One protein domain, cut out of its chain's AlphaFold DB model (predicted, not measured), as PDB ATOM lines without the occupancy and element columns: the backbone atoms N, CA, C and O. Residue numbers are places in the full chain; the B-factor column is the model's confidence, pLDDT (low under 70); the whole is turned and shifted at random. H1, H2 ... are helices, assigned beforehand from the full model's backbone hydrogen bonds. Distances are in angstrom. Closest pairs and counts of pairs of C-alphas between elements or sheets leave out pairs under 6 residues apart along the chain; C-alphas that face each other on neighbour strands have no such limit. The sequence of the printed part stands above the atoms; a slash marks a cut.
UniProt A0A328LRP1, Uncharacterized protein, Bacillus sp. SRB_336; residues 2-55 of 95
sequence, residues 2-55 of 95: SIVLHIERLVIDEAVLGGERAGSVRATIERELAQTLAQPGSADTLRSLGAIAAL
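This is residues 2 to 55 of the 95 residues of an uncharacterized protein of Bacillus sp. SRB_336 (UniProt A0A328LRP1). A long helix, H1, and a short one, H2, make an L with its corner at their linked ends, while residues 2 to 21, a stretch of 20 residues with no named element, form a loose arch that leads into the first residue of H1. The printed part has 54 residues with two named helices, H1 then H2, and no named strand; its class is all helix, with 23 residues in named elements, under half. It is loose, radius of gyration of the C-alphas 13.4 A, and elongated, spanning 36 by 21 by 19 A.

H1, residues 22 to 37, and H2, residues 42 to 48, are close but not clearly touching; their closest C-alphas, of Leu 37 and Ala 43, are 7.1 A apart. Their lines stand about perpendicular, at 86 degrees. In H1 and H2 every O i to N i+4 pair is within hydrogen-bond range.

H1 measures 22.2 A, from C-alpha 22 at (152.244, 161.731, 202.859) to C-alpha 37. H2 ends at C-alpha 48 at (165.847, 136.205, 192.423).

The farthest C-alphas, of Gly 18 and Leu 55, are 36.7 A apart. The printed part has no cut, and the link from H1 to H2 is tight. Residues 2 to 15 and 50 to 55 have pLDDT under 70.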
ATOM      1  N   SER A   2     147.573 143.997 187.704       39.81
ATOM      2  CA  SER A   2     147.321 144.614 189.015       39.81
ATOM      3  C   SER A   2     148.294 143.995 190.013       39.81
ATOM      4  O   SER A   2     148.227 142.797 190.272       39.81
ATOM      5  N   ILE A   3     149.257 144.782 190.487       48.19
ATOM      6  CA  ILE A   3     150.196 144.365 191.529       48.19
ATOM      7  C   ILE A   3     149.634 144.910 192.836       48.19
ATOM      8  O   ILE A   3     149.563 146.123 193.022       48.19
ATOM      9  N   VAL A   4     149.187 144.017 193.718       49.81
ATOM     10  CA  VAL A   4     148.708 144.395 195.050       49.81
ATOM     11  C   VAL A   4     149.921 144.476 195.965       49.81
ATOM     12  O   VAL A   4     150.448 143.459 196.410       49.81
ATOM     13  N   LEU A   5     150.394 145.694 196.211       53.50
ATOM     14  CA  LEU A   5     151.549 145.937 197.059       53.50
ATOM     15  C   LEU A   5     151.110 146.033 198.527       53.50
ATOM     16  O   LEU A   5     150.436 146.984 198.921       53.50
ATOM     17  N   HIS A   6     151.485 145.048 199.342       51.47
ATOM     18  CA  HIS A   6     151.312 145.112 200.793       51.47
ATOM     19  C   HIS A   6     152.550 145.756 201.420       51.47
ATOM     20  O   HIS A   6     153.527 145.080 201.733       51.47
ATOM     21  N   ILE A   7     152.521 147.080 201.590       57.47
ATOM     22  CA  ILE A   7     153.487 147.761 202.456       57.47
ATOM     23  C   ILE A   7     152.867 147.852 203.849       57.47
ATOM     24  O   ILE A   7     152.016 148.705 204.085       57.47
ATOM     25  N   GLU A   8     153.283 146.981 204.770       50.16
ATOM     26  CA  GLU A   8     152.778 147.024 206.151       50.16
ATOM     27  C   GLU A   8     153.228 148.297 206.882       50.16
ATOM     28  O   GLU A   8     152.460 148.881 207.645       50.16
ATOM     29  N   ARG A   9     154.464 148.760 206.636       56.31
ATOM     30  CA  ARG A   9     155.014 150.005 207.192       56.31
ATOM     31  C   ARG A   9     155.986 150.659 206.213       56.31
ATOM     32  O   ARG A   9     157.047 150.110 205.935       56.31
ATOM     33  N   LEU A  10     155.640 151.855 205.741       62.34
ATOM     34  CA  LEU A  10     156.548 152.751 205.027       62.34
ATOM     35  C   LEU A  10     156.972 153.854 205.999       62.34
ATOM     36  O   LEU A  10     156.144 154.674 206.385       62.34
ATOM     37  N   VAL A  11     158.231 153.845 206.436       66.25
ATOM     38  CA  VAL A  11     158.786 154.897 207.300       66.25
ATOM     39  C   VAL A  11     159.728 155.731 206.448       66.25
ATOM     40  O   VAL A  11     160.754 155.228 205.996       66.25
ATOM     41  N   ILE A  12     159.355 156.982 206.206       66.25
ATOM     42  CA  ILE A  12     160.169 157.953 205.476       66.25
ATOM     43  C   ILE A  12     160.348 159.155 206.394       66.25
ATOM     44  O   ILE A  12     159.394 159.586 207.037       66.25
ATOM     45  N   ASP A  13     161.569 159.673 206.465       67.25
ATOM     46  CA  ASP A  13     161.850 160.915 207.171       67.25
ATOM     47  C   ASP A  13     161.259 162.098 206.383       67.25
ATOM     48  O   ASP A  13     161.622 162.335 205.228       67.25
ATOM     49  N   GLU A  14     160.333 162.837 206.999       63.28
ATOM     50  CA  GLU A  14     159.695 164.008 206.386       63.28
ATOM     51  C   GLU A  14     160.703 165.108 206.021       63.28
ATOM     52  O   GLU A  14     160.474 165.848 205.061       63.28
ATOM     53  N   ALA A  15     161.850 165.185 206.712       64.06
ATOM     54  CA  ALA A  15     162.913 166.135 206.390       64.06
ATOM     55  C   ALA A  15     163.535 165.863 205.009       64.06
ATOM     56  O   ALA A  15     163.940 166.795 204.315       64.06
ATOM     57  N   VAL A  16     163.557 164.599 204.574       72.31
ATOM     58  CA  VAL A  16     164.047 164.188 203.246       72.31
ATOM     59  C   VAL A  16     163.026 164.518 202.152       72.31
ATOM     60  O   VAL A  16     163.383 164.692 200.990       72.31
ATOM     61  N   LEU A  17     161.751 164.641 202.527       74.69
ATOM     62  CA  LEU A  17     160.634 164.901 201.624       74.69
ATOM     63  C   LEU A  17     160.322 166.392 201.448       74.69
ATOM     64  O   LEU A  17     159.387 166.724 200.730       74.69
ATOM     65  N   GLY A  18     161.056 167.300 202.100       79.12
ATOM     66  CA  GLY A  18     160.897 168.746 201.901       79.12
ATOM     67  C   GLY A  18     159.500 169.295 202.231       79.12
ATOM     68  O   GLY A  18     159.119 170.338 201.703       79.12
ATOM     69  N   GLY A  19     158.729 168.606 203.081       75.19
ATOM     70  CA  GLY A  19     157.357 168.993 203.440       75.19
ATOM     71  C   GLY A  19     156.258 168.446 202.520       75.19
ATOM     72  O   GLY A  19     155.109 168.884 202.616       75.19
ATOM     73  N   GLU A  20     156.573 167.491 201.640       78.75
ATOM     74  CA  GLU A  20     155.570 166.817 200.813       78.75
ATOM     75  C   GLU A  20     154.514 166.084 201.649       78.75
ATOM     76  O   GLU A  20     154.799 165.430 202.655       78.75
ATOM     77  N   ARG A  21     153.253 166.140 201.202       77.06
ATOM     78  CA  ARG A  21     152.157 165.448 201.895       77.06
ATOM     79  C   ARG A  21     152.296 163.937 201.736       77.06
ATOM     80  O   ARG A  21     152.376 163.441 200.614       77.06
ATOM     81  N   ALA A  22     152.153 163.195 202.835       71.56
ATOM     82  CA  ALA A  22     152.244 161.731 202.859       71.56
ATOM     83  C   ALA A  22     151.399 161.019 201.779       71.56
ATOM     84  O   ALA A  22     151.852 160.049 201.172       71.56
ATOM     85  N   GLY A  23     150.191 161.518 201.480       73.44
ATOM     86  CA  GLY A  23     149.347 160.970 200.408       73.44
ATOM     87  C   GLY A  23     149.936 161.141 198.998       73.44
ATOM     88  O   GLY A  23     149.836 160.228 198.183       73.44
ATOM     89  N   SER A  24     150.593 162.275 198.730       80.88
ATOM     90  CA  SER A  24     151.261 162.573 197.451       80.88
ATOM     91  C   SER A  24     152.497 161.692 197.258       80.88
ATOM     92  O   SER A  24     152.705 161.100 196.195       80.88
ATOM     93  N   VAL A  25     153.274 161.525 198.333       80.81
ATOM     94  CA  VAL A  25     154.462 160.661 198.364       80.81
ATOM     95  C   VAL A  25     154.076 159.209 198.104       80.81
ATOM     96  O   VAL A  25     154.646 158.568 197.223       80.81
ATOM     97  N   ARG A  26     153.048 158.707 198.799       75.25
ATOM     98  CA  ARG A  26     152.525 157.350 198.601       75.25
ATOM     99  C   ARG A  26     152.096 157.112 197.151       75.25
ATOM    100  O   ARG A  26     152.530 156.133 196.555       75.25
ATOM    101  N   ALA A  27     151.300 158.015 196.579       79.94
ATOM    102  CA  ALA A  27     150.823 157.885 195.201       79.94
ATOM    103  C   ALA A  27     151.971 157.909 194.175       79.94
ATOM    104  O   ALA A  27     151.955 157.162 193.197       79.94
ATOM    105  N   THR A  28     152.989 158.742 194.407       85.38
ATOM    106  CA  THR A  28     154.167 158.820 193.535       85.38
ATOM    107  C   THR A  28     154.986 157.533 193.591       85.38
ATOM    108  O   THR A  28     155.331 156.990 192.545       85.38
ATOM    109  N   ILE A  29     155.228 156.998 194.791       81.06
ATOM    110  CA  ILE A  29     155.923 155.717 194.975       81.06
ATOM    111  C   ILE A  29     155.157 154.584 194.285       81.06
ATOM    112  O   ILE A  29     155.762 153.790 193.570       81.06
ATOM    113  N   GLU A  30     153.832 154.520 194.447       80.44
ATOM    114  CA  GLU A  30     153.000 153.506 193.785       80.44
ATOM    115  C   GLU A  30     153.110 153.583 192.256       80.44
ATOM    116  O   GLU A  30     153.245 152.549 191.598       80.44
ATOM    117  N   ARG A  31     153.107 154.795 191.682       82.81
ATOM    118  CA  ARG A  31     153.240 155.002 190.233       82.81
ATOM    119  C   ARG A  31     154.603 154.553 189.704       82.81
ATOM    120  O   ARG A  31     154.654 153.783 188.747       82.81
ATOM    121  N   GLU A  32     155.689 155.018 190.316       83.62
ATOM    122  CA  GLU A  32     157.058 154.701 189.879       83.62
ATOM    123  C   GLU A  32     157.364 153.212 190.034       83.62
ATOM    124  O   GLU A  32     157.982 152.584 189.169       83.62
ATOM    125  N   LEU A  33     156.871 152.606 191.115       78.44
ATOM    126  CA  LEU A  33     157.015 151.178 191.317       78.44
ATOM    127  C   LEU A  33     156.222 150.399 190.263       78.44
ATOM    128  O   LEU A  33     156.760 149.466 189.676       78.44
ATOM    129  N   ALA A  34     154.984 150.795 189.957       78.12
ATOM    130  CA  ALA A  34     154.204 150.161 188.896       78.12
ATOM    131  C   ALA A  34     154.908 150.245 187.530       78.12
ATOM    132  O   ALA A  34     154.931 149.259 186.795       78.12
ATOM    133  N   GLN A  35     155.525 151.386 187.209       81.88
ATOM    134  CA  GLN A  35     156.311 151.556 185.983       81.88
ATOM    135  C   GLN A  35     157.561 150.675 185.975       81.88
ATOM    136  O   GLN A  35     157.839 150.020 184.973       81.88
ATOM    137  N   THR A  36     158.284 150.609 187.093       80.56
ATOM    138  CA  THR A  36     159.462 149.744 187.236       80.56
ATOM    139  C   THR A  36     159.081 148.282 187.043       80.56
ATOM    140  O   THR A  36     159.693 147.581 186.249       80.56
ATOM    141  N   LEU A  37     158.006 147.837 187.692       75.62
ATOM    142  CA  LEU A  37     157.522 146.460 187.613       75.62
ATOM    143  C   LEU A  37     156.923 146.095 186.250       75.62
ATOM    144  O   LEU A  37     156.852 144.912 185.920       75.62
ATOM    145  N   ALA A  38     156.516 147.085 185.453       80.56
ATOM    146  CA  ALA A  38     156.083 146.887 184.075       80.56
ATOM    147  C   ALA A  38     157.254 146.662 183.100       80.56
ATOM    148  O   ALA A  38     157.014 146.246 181.964       80.56
ATOM    149  N   GLN A  39     158.506 146.914 183.507       84.19
ATOM    150  CA  GLN A  39     159.661 146.657 182.650       84.19
ATOM    151  C   GLN A  39     159.874 145.144 182.449       84.19
ATOM    152  O   GLN A  39     159.731 144.371 183.406       84.19
ATOM    153  N   PRO A  40     160.258 144.701 181.238       81.44
ATOM    154  CA  PRO A  40     160.568 143.298 180.969       81.44
ATOM    155  C   PRO A  40     161.662 142.772 181.909       81.44
ATOM    156  O   PRO A  40     162.636 143.466 182.177       81.44
ATOM    157  N   GLY A  41     161.512 141.544 182.411       80.75
ATOM    158  CA  GLY A  41     162.491 140.916 183.313       80.75
ATOM    159  C   GLY A  41     162.390 141.335 184.786       80.75
ATOM    160  O   GLY A  41     162.995 140.693 185.642       80.75
ATOM    161  N   SER A  42     161.570 142.334 185.130       80.06
ATOM    162  CA  SER A  42     161.371 142.756 186.528       80.06
ATOM    163  C   SER A  42     160.825 141.640 187.415       80.06
ATOM    164  O   SER A  42     161.222 141.514 188.571       80.06
ATOM    165  N   ALA A  43     159.949 140.792 186.872       74.00
ATOM    166  CA  ALA A  43     159.420 139.637 187.592       74.00
ATOM    167  C   ALA A  43     160.513 138.612 187.936       74.00
ATOM    168  O   ALA A  43     160.465 138.014 189.008       74.00
ATOM    169  N   ASP A  44     161.500 138.419 187.059       76.75
ATOM    170  CA  ASP A  44     162.608 137.486 187.282       76.75
ATOM    171  C   ASP A  44     163.610 138.043 188.298       76.75
ATOM    172  O   ASP A  44     164.033 137.317 189.197       76.75
ATOM    173  N   THR A  45     163.901 139.345 188.233       78.50
ATOM    174  CA  THR A  45     164.710 140.061 189.234       78.50
ATOM    175  C   THR A  45     164.059 140.037 190.615       78.50
ATOM    176  O   THR A  45     164.711 139.776 191.619       78.50
ATOM    177  N   LEU A  46     162.748 140.270 190.694       74.44
ATOM    178  CA  LEU A  46     162.017 140.157 191.953       74.44
ATOM    179  C   LEU A  46     162.099 138.738 192.520       74.44
ATOM    180  O   LEU A  46     162.351 138.555 193.709       74.44
ATOM    181  N   ARG A  47     161.937 137.729 191.661       72.88
ATOM    182  CA  ARG A  47     162.000 136.326 192.069       72.88
ATOM    183  C   ARG A  47     163.395 135.934 192.568       72.88
ATOM    184  O   ARG A  47     163.485 135.188 193.538       72.88
ATOM    185  N   SER A  48     164.469 136.458 191.968       73.81
ATOM    186  CA  SER A  48     165.847 136.205 192.423       73.81
ATOM    187  C   SER A  48     166.169 136.864 193.769       73.81
ATOM    188  O   SER A  48     166.970 136.332 194.531       73.81
ATOM    189  N   LEU A  49     165.489 137.965 194.098       71.00
ATOM    190  CA  LEU A  49     165.546 138.624 195.407       71.00
ATOM    191  C   LEU A  49     164.631 137.968 196.459       71.00
ATOM    192  O   LEU A  49     164.546 138.452 197.586       71.00
ATOM    193  N   GLY A  50     163.943 136.876 196.112       66.69
ATOM    194  CA  GLY A  50     163.040 136.158 197.013       66.69
ATOM    195  C   GLY A  50     161.625 136.737 197.093       66.69
ATOM    196  O   GLY A  50     160.846 136.307 197.942       66.69
ATOM    197  N   ALA A  51     161.252 137.679 196.221       69.62
ATOM    198  CA  ALA A  51     159.876 138.148 196.136       69.62
ATOM    199  C   ALA A  51     158.996 137.104 195.432       69.62
ATOM    200  O   ALA A  51     159.258 136.663 194.311       69.62
ATOM    201  N   ILE A  52     157.916 136.725 196.105       62.91
ATOM    202  CA  ILE A  52     156.954 135.719 195.658       62.91
ATOM    203  C   ILE A  52     155.597 136.393 195.480       62.91
ATOM    204  O   ILE A  52     155.087 137.031 196.395       62.91
ATOM    205  N   ALA A  53     155.014 136.262 194.282       61.88
ATOM    206  CA  ALA A  53     153.749 136.912 193.911       61.88
ATOM    207  C   ALA A  53     152.556 136.442 194.761       61.88
ATOM    208  O   ALA A  53     151.565 137.152 194.903       61.88
ATOM    209  N   ALA A  54     152.668 135.244 195.326       59.03
ATOM    210  CA  ALA A  54     151.791 134.738 196.358       59.03
ATOM    211  C   ALA A  54     152.623 133.866 197.295       59.03
ATOM    212  O   ALA A  54     153.443 133.061 196.843       59.03
ATOM    213  N   LEU A  55     152.396 134.013 198.597       55.41
ATOM    214  CA  LEU A  55     152.866 133.031 199.560       55.41
ATOM    215  C   LEU A  55     152.051 131.747 199.349       55.41
ATOM    216  O   LEU A  55     150.817 131.820 199.325       55.41
TER     217      LEU A  55